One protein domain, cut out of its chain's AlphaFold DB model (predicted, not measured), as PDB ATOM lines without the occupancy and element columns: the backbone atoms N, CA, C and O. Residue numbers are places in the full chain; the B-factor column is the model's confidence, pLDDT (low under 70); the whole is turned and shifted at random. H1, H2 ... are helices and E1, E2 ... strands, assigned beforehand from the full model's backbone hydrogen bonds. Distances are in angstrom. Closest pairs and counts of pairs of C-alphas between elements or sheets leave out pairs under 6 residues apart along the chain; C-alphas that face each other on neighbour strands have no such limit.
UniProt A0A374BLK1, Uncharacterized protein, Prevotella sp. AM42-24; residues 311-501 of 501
ATOM      1  N   THR A 311      36.979 -18.671 -35.638       56.47
ATOM      2  CA  THR A 311      36.262 -18.977 -34.399       56.47
ATOM      3  C   THR A 311      36.755 -20.260 -33.746       56.47
ATOM      4  O   THR A 311      37.257 -20.199 -32.632       56.47
ATOM      5  N   GLU A 312      36.673 -21.413 -34.406       59.44
ATOM      6  CA  GLU A 312      37.111 -22.688 -33.824       59.44
ATOM      7  C   GLU A 312      38.618 -22.710 -33.519       59.44
ATOM      8  O   GLU A 312      39.035 -23.251 -32.495       59.44
ATOM      9  N   ASN A 313      39.441 -22.024 -34.321       61.88
ATOM     10  CA  ASN A 313      40.859 -21.828 -34.009       61.88
ATOM     11  C   ASN A 313      41.046 -20.971 -32.749       61.88
ATOM     12  O   ASN A 313      41.855 -21.315 -31.886       61.88
ATOM     13  N   ALA A 314      40.293 -19.879 -32.606       70.56
ATOM     14  CA  ALA A 314      40.317 -19.046 -31.409       70.56
ATOM     15  C   ALA A 314      39.857 -19.828 -30.169       70.56
ATOM     16  O   ALA A 314      40.492 -19.726 -29.118       70.56
ATOM     17  N   LEU A 315      38.816 -20.657 -30.295       81.00
ATOM     18  CA  LEU A 315      38.346 -21.532 -29.220       81.00
ATOM     19  C   LEU A 315      39.421 -22.547 -28.827       81.00
ATOM     20  O   LEU A 315      39.743 -22.656 -27.646       81.00
ATOM     21  N   LEU A 316      40.062 -23.203 -29.795       74.06
ATOM     22  CA  LEU A 316      41.135 -24.159 -29.527       74.06
ATOM     23  C   LEU A 316      42.338 -23.504 -28.834       74.06
ATOM     24  O   LEU A 316      42.947 -24.097 -27.940       74.06
ATOM     25  N   VAL A 317      42.701 -22.281 -29.236       73.88
ATOM     26  CA  VAL A 317      43.767 -21.503 -28.587       73.88
ATOM     27  C   VAL A 317      43.402 -21.209 -27.134       73.88
ATOM     28  O   VAL A 317      44.236 -21.421 -26.249       73.88
ATOM     29  N   ILE A 318      42.163 -20.777 -26.878       85.12
ATOM     30  CA  ILE A 318      41.653 -20.531 -25.526       85.12
ATOM     31  C   ILE A 318      41.708 -21.824 -24.709       85.12
ATOM     32  O   ILE A 318      42.339 -21.850 -23.657       85.12
ATOM     33  N   GLU A 319      41.131 -22.917 -25.200       85.69
ATOM     34  CA  GLU A 319      41.086 -24.200 -24.494       85.69
ATOM     35  C   GLU A 319      42.485 -24.722 -24.150       85.69
ATOM     36  O   GLU A 319      42.749 -25.092 -23.003       85.69
ATOM     37  N   LYS A 320      43.422 -24.685 -25.107       74.56
ATOM     38  CA  LYS A 320      44.819 -25.082 -24.878       74.56
ATOM     39  C   LYS A 320      45.515 -24.172 -23.872       74.56
ATOM     40  O   LYS A 320      46.278 -24.659 -23.035       74.56
ATOM     41  N   ALA A 321      45.278 -22.863 -23.940       77.00
ATOM     42  CA  ALA A 321      45.846 -21.913 -22.991       77.00
ATOM     43  C   ALA A 321      45.331 -22.178 -21.571       77.00
ATOM     44  O   ALA A 321      46.137 -22.271 -20.644       77.00
ATOM     45  N   LEU A 322      44.022 -22.383 -21.409       87.06
ATOM     46  CA  LEU A 322      43.401 -22.678 -20.120       87.06
ATOM     47  C   LEU A 322      43.865 -24.026 -19.555       87.06
ATOM     48  O   LEU A 322      44.223 -24.096 -18.379       87.06
ATOM     49  N   ALA A 323      43.968 -25.066 -20.388       82.50
ATOM     50  CA  ALA A 323      44.515 -26.366 -19.989       82.50
ATOM     51  C   ALA A 323      45.982 -26.273 -19.527       82.50
ATOM     52  O   ALA A 323      46.400 -26.981 -18.612       82.50
ATOM     53  N   ALA A 324      46.757 -25.361 -20.121       78.00
ATOM     54  CA  ALA A 324      48.129 -25.056 -19.723       78.00
ATOM     55  C   ALA A 324      48.229 -24.016 -18.587       78.00
ATOM     56  O   ALA A 324      49.337 -23.586 -18.255       78.00
ATOM     57  N   ASN A 325      47.101 -23.590 -18.001       85.19
ATOM     58  CA  ASN A 325      47.013 -22.548 -16.972       85.19
ATOM     59  C   ASN A 325      47.682 -21.216 -17.385       85.19
ATOM     60  O   ASN A 325      48.247 -20.492 -16.557       85.19
ATOM     61  N   LYS A 326      47.651 -20.895 -18.685       84.25
ATOM     62  CA  LYS A 326      48.115 -19.617 -19.228       84.25
ATOM     63  C   LYS A 326      47.031 -18.558 -19.055       84.25
ATOM     64  O   LYS A 326      45.858 -18.797 -19.322       84.25
ATOM     65  N   LYS A 327      47.456 -17.372 -18.622       91.56
ATOM     66  CA  LYS A 327      46.585 -16.207 -18.397       91.56
ATOM     67  C   LYS A 327      46.544 -15.252 -19.583       91.56
ATOM     68  O   LYS A 327      45.529 -14.600 -19.795       91.56
ATOM     69  N   ASN A 328      47.633 -15.212 -20.344       90.56
ATOM     70  CA  ASN A 328      47.782 -14.353 -21.509       90.56
ATOM     71  C   ASN A 328      47.379 -15.166 -22.730       90.56
ATOM     72  O   ASN A 328      47.985 -16.207 -23.010       90.56
ATOM     73  N   ILE A 329      46.330 -14.716 -23.404       88.62
ATOM     74  CA  ILE A 329      45.736 -15.402 -24.543       88.62
ATOM     75  C   ILE A 329      45.694 -14.417 -25.702       88.62
ATOM     76  O   ILE A 329      45.215 -13.294 -25.562       88.62
ATOM     77  N   GLU A 330      46.195 -14.847 -26.850       89.50
ATOM     78  CA  GLU A 330      46.163 -14.071 -28.084       89.50
ATOM     79  C   GLU A 330      45.361 -14.852 -29.114       89.50
ATOM     80  O   GLU A 330      45.664 -16.014 -29.381       89.50
ATOM     81  N   ILE A 331      44.325 -14.228 -29.666       85.25
ATOM     82  CA  ILE A 331      43.473 -14.820 -30.695       85.25
ATOM     83  C   ILE A 331      43.414 -13.903 -31.912       85.25
ATOM     84  O   ILE A 331      43.475 -12.680 -31.794       85.25
ATOM     85  N   THR A 332      43.286 -14.506 -33.089       81.06
ATOM     86  CA  THR A 332      43.038 -13.794 -34.347       81.06
ATOM     87  C   THR A 332      41.692 -14.250 -34.877       81.06
ATOM     88  O   THR A 332      41.450 -15.452 -34.972       81.06
ATOM     89  N   LEU A 333      40.823 -13.294 -35.184       79.69
ATOM     90  CA  LEU A 333      39.483 -13.537 -35.704       79.69
ATOM     91  C   LEU A 333      39.388 -13.043 -37.147       79.69
ATOM     92  O   LEU A 333      40.138 -12.156 -37.557       79.69
ATOM     93  N   ASP A 334      38.455 -13.601 -37.913       69.81
ATOM     94  CA  ASP A 334      38.123 -13.057 -39.226       69.81
ATOM     95  C   ASP A 334      37.496 -11.663 -39.096       69.81
ATOM     96  O   ASP A 334      36.754 -11.367 -38.156       69.81
ATOM     97  N   ALA A 335      37.738 -10.808 -40.092       67.81
ATOM     98  CA  ALA A 335      37.235  -9.433 -40.107       67.81
ATOM     99  C   ALA A 335      35.699  -9.330 -40.065       67.81
ATOM    100  O   ALA A 335      35.165  -8.283 -39.699       67.81
ATOM    101  N   ASN A 336      34.993 -10.401 -40.438       59.47
ATOM    102  CA  ASN A 336      33.537 -10.520 -40.403       59.47
ATOM    103  C   ASN A 336      33.014 -11.315 -39.189       59.47
ATOM    104  O   ASN A 336      31.847 -11.704 -39.211       59.47
ATOM    105  N   ALA A 337      33.834 -11.562 -38.159       73.69
ATOM    106  CA  ALA A 337      33.413 -12.266 -36.950       73.69
ATOM    107  C   ALA A 337      32.145 -11.633 -36.352       73.69
ATOM    108  O   ALA A 337      32.134 -10.474 -35.929       73.69
ATOM    109  N   ASP A 338      31.064 -12.408 -36.335       76.50
ATOM    110  CA  ASP A 338      29.760 -11.957 -35.869       76.50
ATOM    111  C   ASP A 338      29.553 -12.241 -34.373       76.50
ATOM    112  O   ASP A 338      30.413 -12.779 -33.673       76.50
ATOM    113  N   LYS A 339      28.376 -11.884 -33.855       81.75
ATOM    114  CA  LYS A 339      28.036 -12.069 -32.440       81.75
ATOM    115  C   LYS A 339      28.207 -13.521 -31.956       81.75
ATOM    116  O   LYS A 339      28.572 -13.710 -30.797       81.75
ATOM    117  N   SER A 340      27.956 -14.524 -32.798       81.31
ATOM    118  CA  SER A 340      28.042 -15.937 -32.404       81.31
ATOM    119  C   SER A 340      29.473 -16.349 -32.048       81.31
ATOM    120  O   SER A 340      29.682 -17.070 -31.073       81.31
ATOM    121  N   VAL A 341      30.459 -15.792 -32.756       84.25
ATOM    122  CA  VAL A 341      31.892 -15.987 -32.493       84.25
ATOM    123  C   VAL A 341      32.249 -15.505 -31.093       84.25
ATOM    124  O   VAL A 341      32.855 -16.223 -30.298       84.25
ATOM    125  N   PHE A 342      31.815 -14.293 -30.756       93.19
ATOM    126  CA  PHE A 342      32.064 -13.711 -29.444       93.19
ATOM    127  C   PHE A 342      31.287 -14.425 -28.334       93.19
ATOM    128  O   PHE A 342      31.820 -14.600 -27.239       93.19
ATOM    129  N   ASP A 343      30.065 -14.894 -28.608       89.69
ATOM    130  CA  ASP A 343      29.314 -15.744 -27.681       89.69
ATOM    131  C   ASP A 343      30.114 -17.019 -27.348       89.69
ATOM    132  O   ASP A 343      30.297 -17.329 -26.170       89.69
ATOM    133  N   ALA A 344      30.678 -17.695 -28.353       88.88
ATOM    134  CA  ALA A 344      31.497 -18.889 -28.158       88.88
ATOM    135  C   ALA A 344      32.795 -18.601 -27.380       88.88
ATOM    136  O   ALA A 344      33.145 -19.345 -26.463       88.88
ATOM    137  N   ILE A 345      33.478 -17.488 -27.676       94.69
ATOM    138  CA  ILE A 345      34.675 -17.059 -26.932       94.69
ATOM    139  C   ILE A 345      34.339 -16.838 -25.454       94.69
ATOM    140  O   ILE A 345      35.070 -17.307 -24.577       94.69
ATOM    141  N   ARG A 346      33.219 -16.162 -25.153       94.75
ATOM    142  CA  ARG A 346      32.772 -15.975 -23.765       94.75
ATOM    143  C   ARG A 346      32.526 -17.314 -23.083       94.75
ATOM    144  O   ARG A 346      32.968 -17.478 -21.948       94.75
ATOM    145  N   GLU A 347      31.856 -18.256 -23.750       94.56
ATOM    146  CA  GLU A 347      31.623 -19.601 -23.211       94.56
ATOM    147  C   GLU A 347      32.933 -20.338 -22.906       94.56
ATOM    148  O   GLU A 347      33.096 -20.838 -21.792       94.56
ATOM    149  N   ALA A 348      33.896 -20.342 -23.832       93.12
ATOM    150  CA  ALA A 348      35.187 -21.006 -23.639       93.12
ATOM    151  C   ALA A 348      35.964 -20.437 -22.439       93.12
ATOM    152  O   ALA A 348      36.569 -21.175 -21.656       93.12
ATOM    153  N   LEU A 349      35.888 -19.120 -22.233       95.88
ATOM    154  CA  LEU A 349      36.548 -18.447 -21.117       95.88
ATOM    155  C   LEU A 349      35.894 -18.725 -19.756       95.88
ATOM    156  O   LEU A 349      36.565 -18.554 -18.740       95.88
ATOM    157  N   LYS A 350      34.630 -19.174 -19.682       93.44
ATOM    158  CA  LYS A 350      33.896 -19.331 -18.403       93.44
ATOM    159  C   LYS A 350      34.572 -20.248 -17.390       93.44
ATOM    160  O   LYS A 350      34.344 -20.085 -16.193       93.44
ATOM    161  N   SER A 351      35.361 -21.216 -17.853       90.19
ATOM    162  CA  SER A 351      36.084 -22.149 -16.980       90.19
ATOM    163  C   SER A 351      37.277 -21.503 -16.261       90.19
ATOM    164  O   SER A 351      37.757 -22.037 -15.259       90.19
ATOM    165  N   ALA A 352      37.740 -20.342 -16.731       95.12
ATOM    166  CA  ALA A 352      38.836 -19.606 -16.125       95.12
ATOM    167  C   ALA A 352      38.422 -18.898 -14.824       95.12
ATOM    168  O   ALA A 352      37.253 -18.612 -14.555       95.12
ATOM    169  N   SER A 353      39.418 -18.579 -13.999       96.12
ATOM    170  CA  SER A 353      39.192 -17.826 -12.765       96.12
ATOM    171  C   SER A 353      38.741 -16.392 -13.072       96.12
ATOM    172  O   SER A 353      39.187 -15.763 -14.027       96.12
ATOM    173  N   LYS A 354      37.848 -15.840 -12.245       97.19
ATOM    174  CA  LYS A 354      37.377 -14.454 -12.403       97.19
ATOM    175  C   LYS A 354      38.549 -13.463 -12.329       97.19
ATOM    176  O   LYS A 354      39.325 -13.530 -11.378       97.19
ATOM    177  N   GLY A 355      38.647 -12.545 -13.290       97.00
ATOM    178  CA  GLY A 355      39.714 -11.542 -13.368       97.00
ATOM    179  C   GLY A 355      41.111 -12.128 -13.552       97.00
ATOM    180  O   GLY A 355      42.076 -11.566 -13.041       97.00
ATOM    181  N   SER A 356      41.243 -13.275 -14.225       97.44
ATOM    182  CA  SER A 356      42.548 -13.904 -14.452       97.44
ATOM    183  C   SER A 356      43.082 -13.778 -15.873       97.44
ATOM    184  O   SER A 356      44.258 -14.074 -16.060       97.44
ATOM    185  N   ILE A 357      42.250 -13.410 -16.852       98.25
ATOM    186  CA  ILE A 357      42.591 -13.495 -18.278       98.25
ATOM    187  C   ILE A 357      42.984 -12.137 -18.858       98.25
ATOM    188  O   ILE A 357      42.243 -11.162 -18.746       98.25
ATOM    189  N   GLU A 358      44.124 -12.108 -19.536       98.12
ATOM    190  CA  GLU A 358      44.600 -10.998 -20.358       98.12
ATOM    191  C   GLU A 358      44.459 -11.418 -21.826       98.12
ATOM    192  O   GLU A 358      45.191 -12.287 -22.302       98.12
ATOM    193  N   LEU A 359      43.468 -10.858 -22.522       98.25
ATOM    194  CA  LEU A 359      43.110 -11.259 -23.883       98.25
ATOM    195  C   LEU A 359      43.572 -10.210 -24.896       98.25
ATOM    196  O   LEU A 359      43.276  -9.027 -24.748       98.25
ATOM    197  N   THR A 360      44.241 -10.644 -25.960       96.81
ATOM    198  CA  THR A 360      44.508  -9.820 -27.148       96.81
ATOM    199  C   THR A 360      43.739 -10.377 -28.336       96.81
ATOM    200  O   THR A 360      43.796 -11.582 -28.586       96.81
ATOM    201  N   VAL A 361      43.022  -9.514 -29.058       95.69
ATOM    202  CA  VAL A 361      42.192  -9.898 -30.210       95.69
ATOM    203  C   VAL A 361      42.645  -9.138 -31.454       95.69
ATOM    204  O   VAL A 361      42.528  -7.914 -31.510       95.69
ATOM    205  N   TYR A 362      43.136  -9.871 -32.454       86.56
ATOM    206  CA  TYR A 362      43.541  -9.350 -33.765       86.56
ATOM    207  C   TYR A 362      42.487  -9.633 -34.844       86.56
ATOM    208  O   TYR A 362      41.651 -10.524 -34.688       86.56
ATOM    209  N   GLY A 363      42.565  -8.904 -35.960       82.81
ATOM    210  CA  GLY A 363      41.835  -9.200 -37.197       82.81
ATOM    211  C   GLY A 363      40.422  -8.623 -37.300       82.81
ATOM    212  O   GLY A 363      39.835  -8.673 -38.377       82.81
ATOM    213  N   VAL A 364      39.888  -8.013 -36.234       86.25
ATOM    214  CA  VAL A 364      38.540  -7.413 -36.214       86.25
ATOM    215  C   VAL A 364      38.577  -5.893 -36.110       86.25
ATOM    216  O   VAL A 364      39.283  -5.318 -35.282       86.25
ATOM    217  N   GLU A 365      37.754  -5.230 -36.924       88.44
ATOM    218  CA  GLU A 365      37.576  -3.773 -36.875       88.44
ATOM    219  C   GLU A 365      36.364  -3.344 -36.028       88.44
ATOM    220  O   GLU A 365      36.290  -2.186 -35.609       88.44
ATOM    221  N   THR A 366      35.439  -4.260 -35.729       88.62
ATOM    222  CA  THR A 366      34.208  -3.976 -34.978       88.62
ATOM    223  C   THR A 366      33.961  -5.047 -33.924       88.62
ATOM    224  O   THR A 366      34.004  -6.235 -34.229       88.62
ATOM    225  N   LEU A 367      33.651  -4.632 -32.694       95.81
ATOM    226  CA  LEU A 367      33.083  -5.518 -31.681       95.81
ATOM    227  C   LEU A 367      31.555  -5.419 -31.705       95.81
ATOM    228  O   LEU A 367      31.040  -4.316 -31.510       95.81
ATOM    229  N   PRO A 368      30.829  -6.529 -31.920       91.81
ATOM    230  CA  PRO A 368      29.375  -6.515 -31.983       91.81
ATOM    231  C   PRO A 368      28.734  -6.322 -30.607       91.81
ATOM    232  O   PRO A 368      29.364  -6.476 -29.555       91.81
ATOM    233  N   SER A 369      27.432  -6.036 -30.628       94.12
ATOM    234  CA  SER A 369      26.605  -5.923 -29.431       94.12
ATOM    235  C   SER A 369      26.826  -7.100 -28.473       94.12
ATOM    236  O   SER A 369      26.650  -8.261 -28.853       94.12
ATOM    237  N   ASN A 370      27.111  -6.805 -27.204       95.88
ATOM    238  CA  ASN A 370      27.365  -7.788 -26.139       95.88
ATOM    239  C   ASN A 370      28.606  -8.689 -26.317       95.88
ATOM    240  O   ASN A 370      28.692  -9.687 -25.605       95.88
ATOM    241  N   ALA A 371      29.560  -8.368 -27.204       96.19
ATOM    242  CA  ALA A 371      30.724  -9.215 -27.520       96.19
ATOM    243  C   ALA A 371      31.373  -9.906 -26.298       96.19
ATOM    244  O   ALA A 371      31.519 -11.124 -26.260       96.19
ATOM    245  N   PHE A 372      31.674  -9.152 -25.251       98.00
ATOM    246  CA  PHE A 372      32.252  -9.618 -23.992       98.00
ATOM    247  C   PHE A 372      31.345  -9.338 -22.784       98.00
ATOM    248  O   PHE A 372      31.827  -9.368 -21.658       98.00
ATOM    249  N   SER A 373      30.043  -9.106 -22.978       97.56
ATOM    250  CA  SER A 373      29.118  -8.812 -21.872       97.56
ATOM    251  C   SER A 373      29.159  -9.904 -20.794       97.56
ATOM    252  O   SER A 373      29.139 -11.103 -21.090       97.56
ATOM    253  N   ASN A 374      29.247  -9.481 -19.532       97.75
ATOM    254  CA  ASN A 374      29.344 -10.309 -18.333       97.75
ATOM    255  C   ASN A 374      30.532 -11.303 -18.340       97.75
ATOM    256  O   ASN A 374      30.502 -12.344 -17.675       97.75
ATOM    257  N   CYS A 375      31.616 -11.008 -19.070       97.88
ATOM    258  CA  CYS A 375      32.802 -11.863 -19.131       97.88
ATOM    259  C   CYS A 375      33.674 -11.726 -17.863       97.88
ATOM    260  O   CYS A 375      34.744 -11.122 -17.869       97.88
ATOM    261  N   GLN A 376      33.229 -12.326 -16.754       97.38
ATOM    262  CA  GLN A 376      33.893 -12.260 -15.439       97.38
ATOM    263  C   GLN A 376      35.363 -12.726 -15.388       97.38
ATOM    264  O   GLN A 376      36.090 -12.242 -14.516       97.38
ATOM    265  N   PRO A 377      35.834 -13.664 -16.234       98.19
ATOM    266  CA  PRO A 377      37.249 -14.038 -16.287       98.19
ATOM    267  C   PRO A 377      38.181 -12.956 -16.833       98.19
ATOM    268  O   PRO A 377      39.375 -12.987 -16.535       98.19
ATOM    269  N   LEU A 378      37.653 -12.009 -17.611       98.38
ATOM    270  CA  LEU A 378      38.446 -11.003 -18.305       98.38
ATOM    271  C   LEU A 378      38.982  -9.959 -17.317       98.38
ATOM    272  O   LEU A 378      38.216  -9.319 -16.597       98.38
ATOM    273  N   LYS A 379      40.307  -9.811 -17.295       98.62
ATOM    274  CA  LYS A 379      41.064  -8.829 -16.511       98.62
ATOM    275  C   LYS A 379      41.567  -7.684 -17.385       98.62
ATOM    276  O   LYS A 379      41.494  -6.527 -16.992       98.62
ATOM    277  N   SER A 380      42.076  -8.004 -18.571       98.69
ATOM    278  CA  SER A 380      42.599  -7.031 -19.530       98.69
ATOM    279  C   SER A 380      42.186  -7.412 -20.946       98.69
ATOM    280  O   SER A 380      42.121  -8.602 -21.263       98.69
ATOM    281  N   ILE A 381      41.920  -6.410 -21.785       98.75
ATOM    282  CA  ILE A 381      41.616  -6.586 -23.206       98.75
ATOM    283  C   ILE A 381      42.463  -5.644 -24.073       98.75
ATOM    284  O   ILE A 381      42.493  -4.431 -23.854       98.75
ATOM    285  N   ASN A 382      43.130  -6.209 -25.078       98.06
ATOM    286  CA  ASN A 382      43.914  -5.495 -26.084       98.06
ATOM    287  C   ASN A 382      43.287  -5.677 -27.476       98.06
ATOM    288  O   ASN A 382      43.126  -6.798 -27.959       98.06
ATOM    289  N   LEU A 383      42.926  -4.556 -28.096       98.25
ATOM    290  CA  LEU A 383      42.178  -4.436 -29.343       98.25
ATOM    291  C   LEU A 383      42.912  -3.472 -30.292       98.25
ATOM    292  O   LEU A 383      42.472  -2.336 -30.496       98.25
ATOM    293  N   PRO A 384      44.057  -3.879 -30.864       94.88
ATOM    294  CA  PRO A 384      44.928  -2.974 -31.606       94.88
ATOM    295  C   PRO A 384      44.292  -2.446 -32.897       94.88
ATOM    296  O   PRO A 384      44.681  -1.378 -33.363       94.88
ATOM    297  N   GLU A 385      43.325  -3.170 -33.472       94.62
ATOM    298  CA  GLU A 385      42.735  -2.882 -34.786       94.62
ATOM    299  C   GLU A 385      41.279  -2.402 -34.739       94.62
ATOM    300  O   GLU A 385      40.798  -1.837 -35.725       94.62
ATOM    301  N   VAL A 386      40.604  -2.554 -33.595       97.69
ATOM    302  CA  VAL A 386      39.181  -2.228 -33.444       97.69
ATOM    303  C   VAL A 386      38.948  -0.725 -33.594       97.69
ATOM    304  O   VAL A 386      39.551   0.095 -32.902       97.69
ATOM    305  N   LYS A 387      38.020  -0.379 -34.487       95.69
ATOM    306  CA  LYS A 387      37.551   0.976 -34.798       95.69
ATOM    307  C   LYS A 387      36.179   1.274 -34.190       95.69
ATOM    308  O   LYS A 387      35.926   2.431 -33.847       95.69
ATOM    309  N   HIS A 388      35.328   0.256 -34.039       96.25
ATOM    310  CA  HIS A 388      33.954   0.381 -33.547       96.25
ATOM    311  C   HIS A 388      33.679  -0.593 -32.396       96.25
ATOM    312  O   HIS A 388      33.945  -1.788 -32.508       96.25
ATOM    313  N   ILE A 389      33.112  -0.095 -31.299       98.38
ATOM    314  CA  ILE A 389      32.629  -0.913 -30.180       98.38
ATOM    315  C   ILE A 389      31.126  -0.687 -30.058       98.38
ATOM    316  O   ILE A 389      30.694   0.423 -29.771       98.38
ATOM    317  N   ASP A 390      30.331  -1.722 -30.301       97.06
ATOM    318  CA  ASP A 390      28.870  -1.645 -30.292       97.06
ATOM    319  C   ASP A 390      28.293  -1.761 -28.861       97.06
ATOM    320  O   ASP A 390      29.012  -1.942 -27.870       97.06
ATOM    321  N   ARG A 391      26.971  -1.617 -28.738       96.94
ATOM    322  CA  ARG A 391      26.271  -1.486 -27.456       96.94
ATOM    323  C   ARG A 391      26.534  -2.672 -26.534       96.94
ATOM    324  O   ARG A 391      26.543  -3.834 -26.954       96.94
ATOM    325  N   TYR A 392      26.711  -2.385 -25.250       98.06
ATOM    326  CA  TYR A 392      26.939  -3.397 -24.210       98.06
ATOM    327  C   TYR A 392      28.155  -4.316 -24.421       98.06
ATOM    328  O   TYR A 392      28.240  -5.352 -23.763       98.06
ATOM    329  N   ALA A 393      29.088  -3.994 -25.327       98.06
ATOM    330  CA  ALA A 393      30.177  -4.902 -25.689       98.06
ATOM    331  C   ALA A 393      30.981  -5.428 -24.486       98.06
ATOM    332  O   ALA A 393      31.404  -6.573 -24.518       98.06
ATOM    333  N   PHE A 394      31.140  -4.656 -23.411       98.56
ATOM    334  CA  PHE A 394      31.803  -5.060 -22.164       98.56
ATOM    335  C   PHE A 394      30.927  -4.839 -20.925       98.56
ATOM    336  O   PHE A 394      31.448  -4.751 -19.814       98.56
ATOM    337  N   GLN A 395      29.606  -4.740 -21.094       98.31
ATOM    338  CA  GLN A 395      28.693  -4.520 -19.975       98.31
ATOM    339  C   GLN A 395      28.908  -5.569 -18.871       98.31
ATOM    340  O   GLN A 395      29.059  -6.752 -19.158       98.31
ATOM    341  N   GLU A 396      28.919  -5.145 -17.607       98.19
ATOM    342  CA  GLU A 396      29.081  -6.001 -16.421       98.19
ATOM    343  C   GLU A 396      30.375  -6.838 -16.390       98.19
ATOM    344  O   GLU A 396      30.479  -7.819 -15.647       98.19
ATOM    345  N   CYS A 397      31.419  -6.450 -17.129       98.31
ATOM    346  CA  CYS A 397      32.766  -7.000 -16.961       98.31
ATOM    347  C   CYS A 397      33.408  -6.500 -15.655       98.31
ATOM    348  O   CYS A 397      34.373  -5.741 -15.656       98.31
ATOM    349  N   ASN A 398      32.876  -6.937 -14.511       97.25
ATOM    350  CA  ASN A 398      33.199  -6.398 -13.186       97.25
ATOM    351  C   ASN A 398      34.667  -6.570 -12.779       97.25
ATOM    352  O   ASN A 398      35.109  -5.922 -11.840       97.25
ATOM    353  N   ARG A 399      35.413  -7.474 -13.422       98.12
ATOM    354  CA  ARG A 399      36.836  -7.744 -13.146       98.12
ATOM    355  C   ARG A 399      37.788  -7.156 -14.185       98.12
ATOM    356  O   ARG A 399      38.989  -7.349 -14.046       98.12
ATOM    357  N   LEU A 400      37.261  -6.465 -15.192       98.62
ATOM    358  CA  LEU A 400      38.061  -5.823 -16.221       98.62
ATOM    359  C   LEU A 400      38.736  -4.580 -15.642       98.62
ATOM    360  O   LEU A 400      38.057  -3.640 -15.242       98.62
ATOM    361  N   GLU A 401      40.062  -4.607 -15.609       98.75
ATOM    362  CA  GLU A 401      40.934  -3.557 -15.081       98.75
ATOM    363  C   GLU A 401      41.479  -2.667 -16.200       98.75
ATOM    364  O   GLU A 401      41.637  -1.461 -16.018       98.75
ATOM    365  N   THR A 402      41.775  -3.240 -17.371       98.81
ATOM    366  CA  THR A 402      42.432  -2.513 -18.468       98.81
ATOM    367  C   THR A 402      41.756  -2.746 -19.813       98.81
ATOM    368  O   THR A 402      41.523  -3.885 -20.217       98.81
ATOM    369  N   ILE A 403      41.500  -1.654 -20.535       98.81
ATOM    370  CA  ILE A 403      41.059  -1.660 -21.933       98.81
ATOM    371  C   ILE A 403      42.091  -0.908 -22.769       98.81
ATOM    372  O   ILE A 403      42.362   0.266 -22.522       98.81
ATOM    373  N   TYR A 404      42.633  -1.558 -23.795       98.69
ATOM    374  CA  TYR A 404      43.520  -0.933 -24.770       98.69
ATOM    375  C   TYR A 404      42.925  -1.040 -26.177       98.69
ATOM    376  O   TYR A 404      42.944  -2.105 -26.782       98.69
ATOM    377  N   ALA A 405      42.387   0.065 -26.698       98.50
ATOM    378  CA  ALA A 405      41.739   0.157 -28.008       98.50
ATOM    379  C   ALA A 405      42.164   1.450 -28.741       98.50
ATOM    380  O   ALA A 405      41.358   2.361 -28.950       98.50
ATOM    381  N   PRO A 406      43.443   1.580 -29.138       97.94
ATOM    382  CA  PRO A 406      44.037   2.847 -29.580       97.94
ATOM    383  C   PRO A 406      43.514   3.350 -30.933       97.94
ATOM    384  O   PRO A 406      43.794   4.485 -31.316       97.94
ATOM    385  N   ARG A 407      42.788   2.516 -31.685       97.06
ATOM    386  CA  ARG A 407      42.198   2.867 -32.986       97.06
ATOM    387  C   ARG A 407      40.690   3.080 -32.927       97.06
ATOM    388  O   ARG A 407      40.107   3.447 -33.947       97.06
ATOM    389  N   VAL A 408      40.065   2.895 -31.760       98.38
ATOM    390  CA  VAL A 408      38.617   3.045 -31.644       98.38
ATOM    391  C   VAL A 408      38.229   4.503 -31.867       98.38
ATOM    392  O   VAL A 408      38.862   5.417 -31.339       98.38
ATOM    393  N   SER A 409      37.207   4.708 -32.687       96.88
ATOM    394  CA  SER A 409      36.687   6.029 -33.054       96.88
ATOM    395  C   SER A 409      35.188   6.167 -32.805       96.88
ATOM    396  O   SER A 409      34.671   7.284 -32.794       96.88
ATOM    397  N   PHE A 410      34.501   5.047 -32.574       97.94
ATOM    398  CA  PHE A 410      33.080   4.986 -32.275       97.94
ATOM    399  C   PHE A 410      32.811   3.972 -31.164       97.94
ATOM    400  O   PHE A 410      33.283   2.835 -31.236       97.94
ATOM    401  N   ILE A 411      32.053   4.378 -30.147       98.56
ATOM    402  CA  ILE A 411      31.670   3.528 -29.013       98.56
ATOM    403  C   ILE A 411      30.181   3.731 -28.759       98.56
ATOM    404  O   ILE A 411      29.769   4.854 -28.513       98.56
ATOM    405  N   ASP A 412      29.365   2.686 -28.807       97.50
ATOM    406  CA  ASP A 412      27.911   2.809 -28.680       97.50
ATOM    407  C   ASP A 412      27.429   2.730 -27.209       97.50
ATOM    408  O   ASP A 412      28.207   2.581 -26.260       97.50
ATOM    409  N   TYR A 413      26.118   2.868 -27.019       95.06
ATOM    410  CA  TYR A 413      25.386   2.905 -25.755       95.06
ATOM    411  C   TYR A 413      25.829   1.832 -24.747       95.06
ATOM    412  O   TYR A 413      25.856   0.634 -25.050       95.06
ATOM    413  N   LEU A 414      26.141   2.270 -23.518       97.81
ATOM    414  CA  LEU A 414      26.484   1.414 -22.368       97.81
ATOM    415  C   LEU A 414      27.616   0.394 -22.614       97.81
ATOM    416  O   LEU A 414      27.699  -0.615 -21.904       97.81
ATOM    417  N   ALA A 415      28.504   0.640 -23.587       98.12
ATOM    418  CA  ALA A 415      29.543  -0.312 -23.984       98.12
ATOM    419  C   ALA A 415      30.441  -0.785 -22.826       98.12
ATOM    420  O   ALA A 415      30.789  -1.962 -22.802       98.12
ATOM    421  N   PHE A 416      30.768   0.077 -21.857       98.31
ATOM    422  CA  PHE A 416      31.587  -0.254 -20.679       98.31
ATOM    423  C   PHE A 416      30.799  -0.164 -19.365       98.31
ATOM    424  O   PHE A 416      31.380   0.024 -18.295       98.31
ATOM    425  N   SER A 417      29.468  -0.250 -19.433       98.12
ATOM    426  CA  SER A 417      28.629  -0.100 -18.243       98.12
ATOM    427  C   SER A 417      28.936  -1.170 -17.195       98.12
ATOM    428  O   SER A 417      29.125  -2.341 -17.515       98.12
ATOM    429  N   TYR A 418      28.991  -0.772 -15.926       98.00
ATOM    430  CA  TYR A 418      29.290  -1.641 -14.787       98.00
ATOM    431  C   TYR A 418      30.638  -2.392 -14.877       98.00
ATOM    432  O   TYR A 418      30.821  -3.425 -14.238       98.00
ATOM    433  N   CYS A 419      31.638  -1.868 -15.594       98.25
ATOM    434  CA  CYS A 419      33.036  -2.297 -15.441       98.25
ATOM    435  C   CYS A 419      33.633  -1.747 -14.128       98.25
ATOM    436  O   CYS A 419      34.402  -0.791 -14.125       98.25
ATOM    437  N   GLN A 420      33.240  -2.321 -12.988       96.75
ATOM    438  CA  GLN A 420      33.483  -1.735 -11.659       96.75
ATOM    439  C   GLN A 420      34.955  -1.636 -11.228       96.75
ATOM    440  O   GLN A 420      35.278  -0.767 -10.423       96.75
ATOM    441  N   ASN A 421      35.831  -2.512 -11.731       98.06
ATOM    442  CA  ASN A 421      37.263  -2.516 -11.402       98.06
ATOM    443  C   ASN A 421      38.125  -1.863 -12.489       98.06
ATOM    444  O   ASN A 421      39.325  -2.101 -12.519       98.06
ATOM    445  N   LEU A 422      37.535  -1.079 -13.394       98.44
ATOM    446  CA  LEU A 422      38.296  -0.440 -14.461       98.44
ATOM    447  C   LEU A 422      39.289   0.568 -13.861       98.44
ATOM    448  O   LEU A 422      38.902   1.446 -13.094       98.44
ATOM    449  N   GLU A 423      40.561   0.438 -14.225       98.50
ATOM    450  CA  GLU A 423      41.665   1.273 -13.737       98.50
ATOM    451  C   GLU A 423      42.344   2.040 -14.875       98.50
ATOM    452  O   GLU A 423      42.833   3.147 -14.665       98.50
ATOM    453  N   SER A 424      42.372   1.478 -16.088       98.69
ATOM    454  CA  SER A 424      43.058   2.080 -17.233       98.69
ATOM    455  C   SER A 424      42.291   1.871 -18.532       98.69
ATOM    456  O   SER A 424      41.865   0.760 -18.857       98.69
ATOM    457  N   VAL A 425      42.133   2.946 -19.301       98.75
ATOM    458  CA  VAL A 425      41.467   2.913 -20.605       98.75
ATOM    459  C   VAL A 425      42.289   3.699 -21.611       98.75
ATOM    460  O   VAL A 425      42.538   4.886 -21.431       98.75
ATOM    461  N   THR A 426      42.682   3.058 -22.707       98.75
ATOM    462  CA  THR A 426      43.270   3.725 -23.874       98.75
ATOM    463  C   THR A 426      42.297   3.662 -25.037       98.75
ATOM    464  O   THR A 426      41.945   2.572 -25.483       98.75
ATOM    465  N   LEU A 427      41.895   4.825 -25.541       98.06
ATOM    466  CA  LEU A 427      41.015   4.976 -26.696       98.06
ATOM    467  C   LEU A 427      41.723   5.745 -27.820       98.06
ATOM    468  O   LEU A 427      42.727   6.427 -27.598       98.06
ATOM    469  N   GLY A 428      41.184   5.631 -29.033       95.19
ATOM    470  CA  GLY A 428      41.661   6.355 -30.204       95.19
ATOM    471  C   GLY A 428      41.133   7.785 -30.295       95.19
ATOM    472  O   GLY A 428      41.000   8.489 -29.295       95.19
ATOM    473  N   ASN A 429      40.896   8.240 -31.527       96.56
ATOM    474  CA  ASN A 429      40.264   9.528 -31.802       96.56
ATOM    475  C   ASN A 429      38.744   9.328 -31.870       96.56
ATOM    476  O   ASN A 429      38.213   8.936 -32.909       96.56
ATOM    477  N   ILE A 430      38.067   9.542 -30.744       97.69
ATOM    478  CA  ILE A 430      36.624   9.361 -30.601       97.69
ATOM    479  C   ILE A 430      35.894  10.450 -31.382       97.69
ATOM    480  O   ILE A 430      35.942  11.626 -31.025       97.69
ATOM    481  N   SER A 431      35.193  10.022 -32.428       96.00
ATOM    482  CA  SER A 431      34.323  10.854 -33.262       96.00
ATOM    483  C   SER A 431      32.890  10.893 -32.732       96.00
ATOM    484  O   SER A 431      32.237  11.934 -32.767       96.00
ATOM    485  N   ALA A 432      32.410   9.779 -32.178       96.81
ATOM    486  CA  ALA A 432      31.138   9.715 -31.479       96.81
ATOM    487  C   ALA A 432      31.160   8.651 -30.377       96.81
ATOM    488  O   ALA A 432      31.829   7.619 -30.488       96.81
ATOM    489  N   ALA A 433      30.423   8.930 -29.309       97.38
ATOM    490  CA  ALA A 433      30.182   8.010 -28.212       97.38
ATOM    491  C   ALA A 433      28.688   7.999 -27.868       97.38
ATOM    492  O   ALA A 433      28.038   9.040 -27.865       97.38
ATOM    493  N   GLY A 434      28.133   6.826 -27.593       95.56
ATOM    494  CA  GLY A 434      26.729   6.652 -27.265       95.56
ATOM    495  C   GLY A 434      26.368   7.177 -25.876       95.56
ATOM    496  O   GLY A 434      27.170   7.762 -25.146       95.56
ATOM    497  N   ILE A 435      25.119   6.930 -25.509       95.06
ATOM    498  CA  ILE A 435      24.530   7.289 -24.219       95.06
ATOM    499  C   ILE A 435      25.266   6.529 -23.096       95.06
ATOM    500  O   ILE A 435      25.433   5.307 -23.150       95.06
ATOM    501  N   SER A 436      25.729   7.255 -22.077       95.44
ATOM    502  CA  SER A 436      26.218   6.702 -20.808       95.44
ATOM    503  C   SER A 436      27.254   5.563 -20.923       95.44
ATOM    504  O   SER A 436      27.175   4.575 -20.197       95.44
ATOM    505  N   ILE A 437      28.255   5.658 -21.809       97.38
ATOM    506  CA  ILE A 437      29.188   4.535 -22.077       97.38
ATOM    507  C   ILE A 437      29.943   4.008 -20.838       97.38
ATOM    508  O   ILE A 437      30.358   2.852 -20.835       97.38
ATOM    509  N   PHE A 438      30.092   4.835 -19.795       97.62
ATOM    510  CA  PHE A 438      30.727   4.519 -18.505       97.62
ATOM    511  C   PHE A 438      29.720   4.451 -17.339       97.62
ATOM    512  O   PHE A 438      30.081   4.723 -16.193       97.62
ATOM    513  N   ASP A 439      28.442   4.155 -17.594       97.19
ATOM    514  CA  ASP A 439      27.458   4.047 -16.509       97.19
ATOM    515  C   ASP A 439      27.876   3.010 -15.459       97.19
ATOM    516  O   ASP A 439      28.395   1.947 -15.792       97.19
ATOM    517  N   GLY A 440      27.691   3.318 -14.178       96.62
ATOM    518  CA  GLY A 440      28.112   2.432 -13.087       96.62
ATOM    519  C   GLY A 440      29.627   2.179 -12.973       96.62
ATOM    520  O   GLY A 440      30.026   1.319 -12.187       96.62
ATOM    521  N   VAL A 441      30.473   2.904 -13.719       97.94
ATOM    522  CA  VAL A 441      31.941   2.865 -13.596       97.94
ATOM    523  C   VAL A 441      32.416   3.987 -12.674       97.94
ATOM    524  O   VAL A 441      31.998   5.138 -12.807       97.94
ATOM    525  N   TYR A 442      33.335   3.681 -11.756       97.00
ATOM    526  CA  TYR A 442      33.952   4.686 -10.890       97.00
ATOM    527  C   TYR A 442      35.105   5.395 -11.618       97.00
ATOM    528  O   TYR A 442      36.277   5.146 -11.363       97.00
ATOM    529  N   THR A 443      34.781   6.280 -12.565       97.81
ATOM    530  CA  THR A 443      35.778   6.906 -13.457       97.81
ATOM    531  C   THR A 443      36.855   7.706 -12.719       97.81
ATOM    532  O   THR A 443      37.958   7.855 -13.232       97.81
ATOM    533  N   GLU A 444      36.603   8.160 -11.489       97.94
ATOM    534  CA  GLU A 444      37.572   8.911 -10.679       97.94
ATOM    535  C   GLU A 444      38.820   8.108 -10.266       97.94
ATOM    536  O   GLU A 444      39.785   8.716  -9.804       97.94
ATOM    537  N   VAL A 445      38.838   6.780 -10.456       98.00
ATOM    538  CA  VAL A 445      40.052   5.945 -10.310       98.00
ATOM    539  C   VAL A 445      40.668   5.520 -11.645       98.00
ATOM    540  O   VAL A 445      41.744   4.927 -11.647       98.00
ATOM    541  N   VAL A 446      40.029   5.860 -12.768       98.56
ATOM    542  CA  VAL A 446      40.448   5.454 -14.112       98.56
ATOM    543  C   VAL A 446      41.460   6.443 -14.689       98.56
ATOM    544  O   VAL A 446      41.189   7.643 -14.788       98.56
ATOM    545  N   ASP A 447      42.605   5.925 -15.124       98.75
ATOM    546  CA  ASP A 447      43.565   6.621 -15.974       98.75
ATOM    547  C   ASP A 447      43.127   6.493 -17.446       98.75
ATOM    548  O   ASP A 447      43.152   5.408 -18.032       98.75
ATOM    549  N   LEU A 448      42.694   7.600 -18.054       98.69
ATOM    550  CA  LEU A 448      42.231   7.639 -19.444       98.69
ATOM    551  C   LEU A 448      43.334   8.161 -20.371       98.69
ATOM    552  O   LEU A 448      43.913   9.220 -20.137       98.69
ATOM    553  N   THR A 449      43.585   7.458 -21.469       98.75
ATOM    554  CA  THR A 449      44.479   7.887 -22.548       98.75
ATOM    555  C   THR A 449      43.692   8.039 -23.845       98.75
ATOM    556  O   THR A 449      42.963   7.134 -24.242       98.75
ATOM    557  N   LEU A 450      43.850   9.184 -24.503       98.31
ATOM    558  CA  LEU A 450      43.195   9.556 -25.755       98.31
ATOM    559  C   LEU A 450      44.242   9.868 -26.828       98.31
ATOM    560  O   LEU A 450      45.372  10.280 -26.526       98.31
ATOM    561  N   SER A 451      43.843   9.738 -28.095       96.75
ATOM    562  CA  SER A 451      44.676  10.161 -29.223       96.75
ATOM    563  C   SER A 451      45.116  11.625 -29.087       96.75
ATOM    564  O   SER A 451      44.368  12.485 -28.621       96.75
ATOM    565  N   LYS A 452      46.324  11.941 -29.572       96.12
ATOM    566  CA  LYS A 452      46.806  13.330 -29.695       96.12
ATOM    567  C   LYS A 452      45.884  14.202 -30.563       96.12
ATOM    568  O   LYS A 452      45.896  15.419 -30.410       96.12
ATOM    569  N   ASP A 453      45.123  13.567 -31.455       95.62
ATOM    570  CA  ASP A 453      44.240  14.207 -32.431       95.62
ATOM    571  C   ASP A 453      42.780  14.276 -31.937       95.62
ATOM    572  O   ASP A 453      41.888  14.627 -32.704       95.62
ATOM    573  N   GLN A 454      42.523  13.934 -30.666       97.44
ATOM    574  CA  GLN A 454      41.187  14.001 -30.078       97.44
ATOM    575  C   GLN A 454      40.647  15.434 -30.091       97.44
ATOM    576  O   GLN A 454      41.306  16.377 -29.641       97.44
ATOM    577  N   MET A 455      39.401  15.576 -30.533       96.50
ATOM    578  CA  MET A 455      38.654  16.832 -30.513       96.50
ATOM    579  C   MET A 455      37.738  16.911 -29.290       96.50
ATOM    580  O   MET A 455      37.398  15.890 -28.687       96.50
ATOM    581  N   VAL A 456      37.352  18.128 -28.898       96.00
ATOM    582  CA  VAL A 456      36.370  18.335 -27.821       96.00
ATOM    583  C   VAL A 456      35.067  17.607 -28.164       96.00
ATOM    584  O   VAL A 456      34.611  17.643 -29.306       96.00
ATOM    585  N   MET A 457      34.476  16.954 -27.165       96.38
ATOM    586  CA  MET A 457      33.208  16.240 -27.294       96.38
ATOM    587  C   MET A 457      32.069  17.109 -26.763       96.38
ATOM    588  O   MET A 457      32.177  17.670 -25.675       96.38
ATOM    589  N   THR A 458      30.967  17.188 -27.501       94.00
ATOM    590  CA  THR A 458      29.722  17.826 -27.054       94.00
ATOM    591  C   THR A 458      28.584  16.823 -27.087       94.00
ATOM    592  O   THR A 458      28.612  15.885 -27.881       94.00
ATOM    593  N   GLY A 459      27.584  17.026 -26.239       94.06
ATOM    594  CA  GLY A 459      26.451  16.122 -26.107       94.06
ATOM    595  C   GLY A 459      26.124  15.870 -24.645       94.06
ATOM    596  O   GLY A 459      26.470  16.674 -23.773       94.06
ATOM    597  N   SER A 460      25.443  14.764 -24.385       94.94
ATOM    598  CA  SER A 460      25.051  14.364 -23.041       94.94
ATOM    599  C   SER A 460      24.926  12.851 -22.937       94.94
ATOM    600  O   SER A 460      24.835  12.132 -23.933       94.94
ATOM    601  N   ASP A 461      24.851  12.371 -21.703       91.94
ATOM    602  CA  ASP A 461      24.547  10.972 -21.425       91.94
ATOM    603  C   ASP A 461      23.102  10.578 -21.796       91.94
ATOM    604  O   ASP A 461      22.817   9.392 -21.711       91.94
ATOM    605  N   ASP A 462      22.242  11.509 -22.248       91.56
ATOM    606  CA  ASP A 462      20.861  11.259 -22.710       91.56
ATOM    607  C   ASP A 462      20.723  11.244 -24.246       91.56
ATOM    608  O   ASP A 462      19.892  10.519 -24.789       91.56
ATOM    609  N   GLU A 463      21.529  12.041 -24.955       92.50
ATOM    610  CA  GLU A 463      21.452  12.211 -26.420       92.50
ATOM    611  C   GLU A 463      22.653  11.595 -27.158       92.50
ATOM    612  O   GLU A 463      22.639  11.466 -28.383       92.50
ATOM    613  N   GLY A 464      23.682  11.180 -26.417       94.88
ATOM    614  CA  GLY A 464      24.970  10.768 -26.956       94.88
ATOM    615  C   GLY A 464      25.921  11.949 -27.139       94.88
ATOM    616  O   GLY A 464      25.586  13.115 -26.922       94.88
ATOM    617  N   TRP A 465      27.146  11.627 -27.530       96.81
ATOM    618  CA  TRP A 465      28.266  12.544 -27.650       96.81
ATOM    619  C   TRP A 465      28.852  12.489 -29.054       96.81
ATOM    620  O   TRP A 465      29.023  11.419 -29.635       96.81
ATOM    621  N   HIS A 466      29.253  13.640 -29.573       94.94
ATOM    622  CA  HIS A 466      29.947  13.747 -30.846       94.94
ATOM    623  C   HIS A 466      31.111  14.728 -30.734       94.94
ATOM    624  O   HIS A 466      31.054  15.718 -30.000       94.94
ATOM    625  N   SER A 467      32.183  14.456 -31.467       89.94
ATOM    626  CA  SER A 467      33.289  15.394 -31.591       89.94
ATOM    627  C   SER A 467      32.823  16.624 -32.358       89.94
ATOM    628  O   SER A 467      32.154  16.498 -33.385       89.94
ATOM    629  N   VAL A 468      33.203  17.813 -31.903       80.12
ATOM    630  CA  VAL A 468      33.040  19.040 -32.685       80.12
ATOM    631  C   VAL A 468      34.360  19.397 -33.351       80.12
ATOM    632  O   VAL A 468      35.407  19.430 -32.706       80.12
ATOM    633  N   GLU A 469      34.323  19.715 -34.645       70.56
ATOM    634  CA  GLU A 469      35.521  20.078 -35.421       70.56
ATOM    635  C   GLU A 469      36.169  21.403 -34.966       70.56
ATOM    636  O   GLU A 469      37.216  21.800 -35.470       70.56
ATOM    637  N   SER A 470      35.572  22.110 -34.002       74.31
ATOM    638  CA  SER A 470      35.951  23.477 -33.654       74.31
ATOM    639  C   SER A 470      37.176  23.611 -32.742       74.31
ATOM    640  O   SER A 470      37.767  24.689 -32.725       74.31
ATOM    641  N   ALA A 471      37.561  22.589 -31.959       89.12
ATOM    642  CA  ALA A 471      38.717  22.698 -31.055       89.12
ATOM    643  C   ALA A 471      39.352  21.347 -30.651       89.12
ATOM    644  O   ALA A 471      38.621  20.408 -30.321       89.12
ATOM    645  N   PRO A 472      40.698  21.259 -30.581       95.81
ATOM    646  CA  PRO A 472      41.392  20.123 -29.979       95.81
ATOM    647  C   PRO A 472      41.012  19.937 -28.507       95.81
ATOM    648  O   PRO A 472      40.909  20.905 -27.754       95.81
ATOM    649  N   TYR A 473      40.870  18.686 -28.070       97.19
ATOM    650  CA  TYR A 473      40.625  18.364 -26.666       97.19
ATOM    651  C   TYR A 473      41.844  18.687 -25.792       97.19
ATOM    652  O   TYR A 473      41.701  19.154 -24.660       97.19
ATOM    653  N   ALA A 474      43.057  18.502 -26.316       97.12
ATOM    654  CA  ALA A 474      44.290  18.808 -25.603       97.12
ATOM    655  C   ALA A 474      44.336  20.277 -25.135       97.12
ATOM    656  O   ALA A 474      44.398  21.203 -25.938       97.12
ATOM    657  N   ARG A 475      44.379  20.466 -23.809       96.44
ATOM    658  CA  ARG A 475      44.375  21.770 -23.098       96.44
ATOM    659  C   ARG A 475      43.045  22.527 -23.169       96.44
ATOM    660  O   ARG A 475      42.998  23.697 -22.800       96.44
ATOM    661  N   SER A 476      41.977  21.867 -23.603       96.25
ATOM    662  CA  SER A 476      40.620  22.379 -23.439       96.25
ATOM    663  C   SER A 476      40.231  22.467 -21.960       96.25
ATOM    664  O   SER A 476      40.849  21.850 -21.087       96.25
ATOM    665  N   ASP A 477      39.152  23.195 -21.697       95.75
ATOM    666  CA  ASP A 477      38.517  23.311 -20.386       95.75
ATOM    667  C   ASP A 477      38.180  21.955 -19.744       95.75
ATOM    668  O   ASP A 477      38.260  21.812 -18.523       95.75
ATOM    669  N   ASP A 478      37.810  20.962 -20.551       96.44
ATOM    670  CA  ASP A 478      37.518  19.613 -20.071       96.44
ATOM    671  C   ASP A 478      38.791  18.827 -19.769       96.44
ATOM    672  O   ASP A 478      38.870  18.204 -18.713       96.44
ATOM    673  N   HIS A 479      39.832  18.941 -20.596       97.81
ATOM    674  CA  HIS A 479      41.124  18.320 -20.300       97.81
ATOM    675  C   HIS A 479      41.754  18.880 -19.016       97.81
ATOM    676  O   HIS A 479      42.219  18.115 -18.176       97.81
ATOM    677  N   LEU A 480      41.704  20.204 -18.823       97.50
ATOM    678  CA  LEU A 480      42.211  20.876 -17.618       97.50
ATOM    679  C   LEU A 480      41.457  20.470 -16.346       97.50
ATOM    680  O   LEU A 480      42.043  20.432 -15.269       97.50
ATOM    681  N   ARG A 481      40.157  20.176 -16.464       97.50
ATOM    682  CA  ARG A 481      39.315  19.696 -15.356       97.50
ATOM    683  C   ARG A 481      39.297  18.171 -15.237       97.50
ATOM    684  O   ARG A 481      38.567  17.655 -14.393       97.50
ATOM    685  N   ILE A 482      40.079  17.471 -16.064       97.88
ATOM    686  CA  ILE A 482      40.198  16.008 -16.082       97.88
ATOM    687  C   ILE A 482      38.815  15.379 -16.316       97.88
ATOM    688  O   ILE A 482      38.389  14.453 -15.626       97.88
ATOM    689  N   ARG A 483      38.069  15.943 -17.274       97.56
ATOM    690  CA  ARG A 483      36.737  15.488 -17.669       97.56
ATOM    691  C   ARG A 483      36.698  15.023 -19.110       97.56
ATOM    692  O   ARG A 483      37.234  15.687 -19.988       97.56
ATOM    693  N   PHE A 484      35.988  13.938 -19.375       97.62
ATOM    694  CA  PHE A 484      35.686  13.477 -20.727       97.62
ATOM    695  C   PHE A 484      34.274  12.889 -20.737       97.62
ATOM    696  O   PHE A 484      33.904  12.182 -19.800       97.62
ATOM    697  N   LEU A 485      33.465  13.235 -21.748       96.69
ATOM    698  CA  LEU A 485      32.049  12.838 -21.843       96.69
ATOM    699  C   LEU A 485      31.263  13.141 -20.549       96.69
ATOM    700  O   LEU A 485      30.537  12.308 -20.018       96.69
ATOM    701  N   GLY A 486      31.493  14.323 -19.967       94.69
ATOM    702  CA  GLY A 486      30.819  14.768 -18.742       94.69
ATOM    703  C   GLY A 486      31.258  14.079 -17.439       94.69
ATOM    704  O   GLY A 486      30.856  14.531 -16.367       94.69
ATOM    705  N   LYS A 487      32.111  13.047 -17.485       96.69
ATOM    706  CA  LYS A 487      32.632  12.337 -16.303       96.69
ATOM    707  C   LYS A 487      34.007  12.857 -15.905       96.69
ATOM    708  O   LYS A 487      34.786  13.254 -16.767       96.69
ATOM    709  N   LYS A 488      34.322  12.826 -14.607       97.94
ATOM    710  CA  LYS A 488      35.651  13.142 -14.064       97.94
ATOM    711  C   LYS A 488      36.503  11.872 -13.986       97.94
ATOM    712  O   LYS A 488      35.989  10.830 -13.589       97.94
ATOM    713  N   PHE A 489      37.783  11.970 -14.332       98.50
ATOM    714  CA  PHE A 489      38.736  10.859 -14.301       98.50
ATOM    715  C   PHE A 489      39.821  11.061 -13.236       98.50
ATOM    716  O   PHE A 489      39.981  12.167 -12.710       98.50
ATOM    717  N   LYS A 490      40.571   9.997 -12.913       98.44
ATOM    718  CA  LYS A 490      41.775  10.083 -12.066       98.44
ATOM    719  C   LYS A 490      42.847  10.918 -12.751       98.44
ATOM    720  O   LYS A 490      43.375  11.870 -12.177       98.44
ATOM    721  N   SER A 491      43.128  10.559 -14.000       98.62
ATOM    722  CA  SER A 491      43.973  11.318 -14.904       98.62
ATOM    723  C   SER A 491      43.498  11.169 -16.344       98.62
ATOM    724  O   SER A 491      42.866  10.175 -16.702       98.62
ATOM    725  N   ILE A 492      43.792  12.173 -17.166       98.75
ATOM    726  CA  ILE A 492      43.579  12.118 -18.610       98.75
ATOM    727  C   ILE A 492      44.883  12.496 -19.298       98.75
ATOM    728  O   ILE A 492      45.460  13.546 -19.018       98.75
ATOM    729  N   THR A 493      45.332  11.629 -20.201       98.69
ATOM    730  CA  THR A 493      46.445  11.872 -21.117       98.69
ATOM    731  C   THR A 493      45.895  12.049 -22.528       98.69
ATOM    732  O   THR A 493      45.271  11.142 -23.067       98.69
ATOM    733  N   CYS A 494      46.142  13.198 -23.151       97.81
ATOM    734  CA  CYS A 494      45.827  13.454 -24.556       97.81
ATOM    735  C   CYS A 494      47.136  13.669 -25.325       97.81
ATOM    736  O   CYS A 494      47.817  14.689 -25.153       97.81
ATOM    737  N   GLY A 495      47.522  12.696 -26.153       94.44
ATOM    738  CA  GLY A 495      48.850  12.675 -26.768       94.44
ATOM    739  C   GLY A 495      49.959  12.614 -25.713       94.44
ATOM    740  O   GLY A 495      50.060  11.640 -24.981       94.44
ATOM    741  N   ASN A 496      50.776  13.667 -25.615       94.25
ATOM    742  CA  ASN A 496      51.885  13.751 -24.650       94.25
ATOM    743  C   ASN A 496      51.574  14.651 -23.437       94.25
ATOM    744  O   ASN A 496      52.487  15.035 -22.708       94.25
ATOM    745  N   ILE A 497      50.318  15.071 -23.256       97.44
ATOM    746  CA  ILE A 497      49.919  16.019 -22.208       97.44
ATOM    747  C   ILE A 497      49.003  15.294 -21.232       97.44
ATOM    748  O   ILE A 497      47.956  14.808 -21.649       97.44
ATOM    749  N   LYS A 498      49.382  15.261 -19.953       98.00
ATOM    750  CA  LYS A 498      48.625  14.622 -18.876       98.00
ATOM    751  C   LYS A 498      48.172  15.653 -17.842       98.00
ATOM    752  O   LYS A 498      48.973  16.496 -17.439       98.00
ATOM    753  N   TYR A 499      46.927  15.539 -17.392       97.94
ATOM    754  CA  TYR A 499      46.420  16.176 -16.174       97.94
ATOM    755  C   TYR A 499      45.893  15.103 -15.218       97.94
ATOM    756  O   TYR A 499      45.333  14.101 -15.656       97.94
ATOM    757  N   GLU A 500      46.084  15.301 -13.918       93.44
ATOM    758  CA  GLU A 500      45.690  14.370 -12.855       93.44
ATOM    759  C   GLU A 500      45.204  15.142 -11.624       93.44
ATOM    760  O   GLU A 500      45.571  16.309 -11.453       93.44
ATOM    761  N   ASN A 501      44.299  14.522 -10.857       79.19
ATOM    762  CA  ASN A 501      43.619  15.148  -9.713       79.19
ATOM    763  C   ASN A 501      44.522  15.355  -8.502       79.19
ATOM    764  O   ASN A 501      45.374  14.476  -8.241       79.19
TER     765      ASN A 501
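This is residues 311 to 501 of the 501 residues of an uncharacterized protein of Prevotella sp. AM42-24 (UniProt A0A374BLK1). The chain winds in stacked turns, a solenoid with one long wall made by the strands E1 to E6, E9 and E10, while the stretches between E2 and E6 fold back through short parallel pairings opposite this wall. H1 and H2 run side by side at the E1 end; the hairpin E7 and E8, the short H3 and the hairpin E9 and E10 gather at the other end. The printed part has 191 residues, with three named helices and ten named strands in the order H1 E1 H2 E2 E3 E4 E5 E6 E7 E8 H3 E9 E10. The large sheet, mixed, runs E1 E2 E3 E4 E5 E6 E9 E10, and E7 and E8 form a second, antiparallel sheet. The class is mixed, helices and strands, with under half of the residues in named elements; the whole is compact, radius of gyration of the C-alphas 16.3 A, yet elongated, spanning 50 by 31 by 30 A.

The large sheet holds E1, residues 328 to 332, E2, 357 to 362, 16.1 A long, E3, 378 to 382, E4, 402 to 405, E5, 424 to 427, E6, 447 to 450, E9, 491 to 494, and E10, 497 to 500. H1, residues 311 to 323, 18.2 A, begins at C-alpha 311 (36.262, -18.977, -34.399), and H2, residues 339 to 349, measures 15.5 A. E7 spans residues 455 to 460, 15.7 A, E8 464 to 472, 19.1 A, and H3 477 to 480. E10 ends at C-alpha 500 (45.690, 14.370, -12.855).

Neighbours from E1 to E9 are parallel: N 329 and O 358 of E1 and E2 are 2.9 A apart, N 403 and O 424 of E4 and E5 3.0 A, and N 448 and O 491 of E6 and E9 2.9 A, within hydrogen-bond range. The hairpin E9 and E10 is antiparallel, with N 492 and O 499 at 2.9 A. E1, H2 and E2 form a strand-helix-strand unit, two parallel neighbour strands with a helix between, its crossover right-handed. H1 is on the sheet, over E1, at a height of 8.4 A; their closest C-alphas, of Ala 314 and Ile 331, are 5.3 A apart. H1 touches H2, the same way at a shallow tilt of 11 degrees, closest at the C-alphas of Thr 311 and Val 341, 5.6 A. H3 only grazes the sheet with residues 478 to 480. In the hairpin E7 and E8, N 458 and O 466 are 2.9 A apart; E8 bends by 86 degrees at residue 469. Every O i to N i+4 pair is within hydrogen-bond range in H1 and H2; H3 is too short for one.

The two C-alphas farthest apart, of Ala 323 and Ser 470, are 52.4 A apart. The printed part has no cut; the links E2 to E3, E3 to E4, E4 to E5 and E5 to E6 are long. Mean pLDDT of the printed part is 93.0, and residues 311 to 313 and 334 to 336 are under 70.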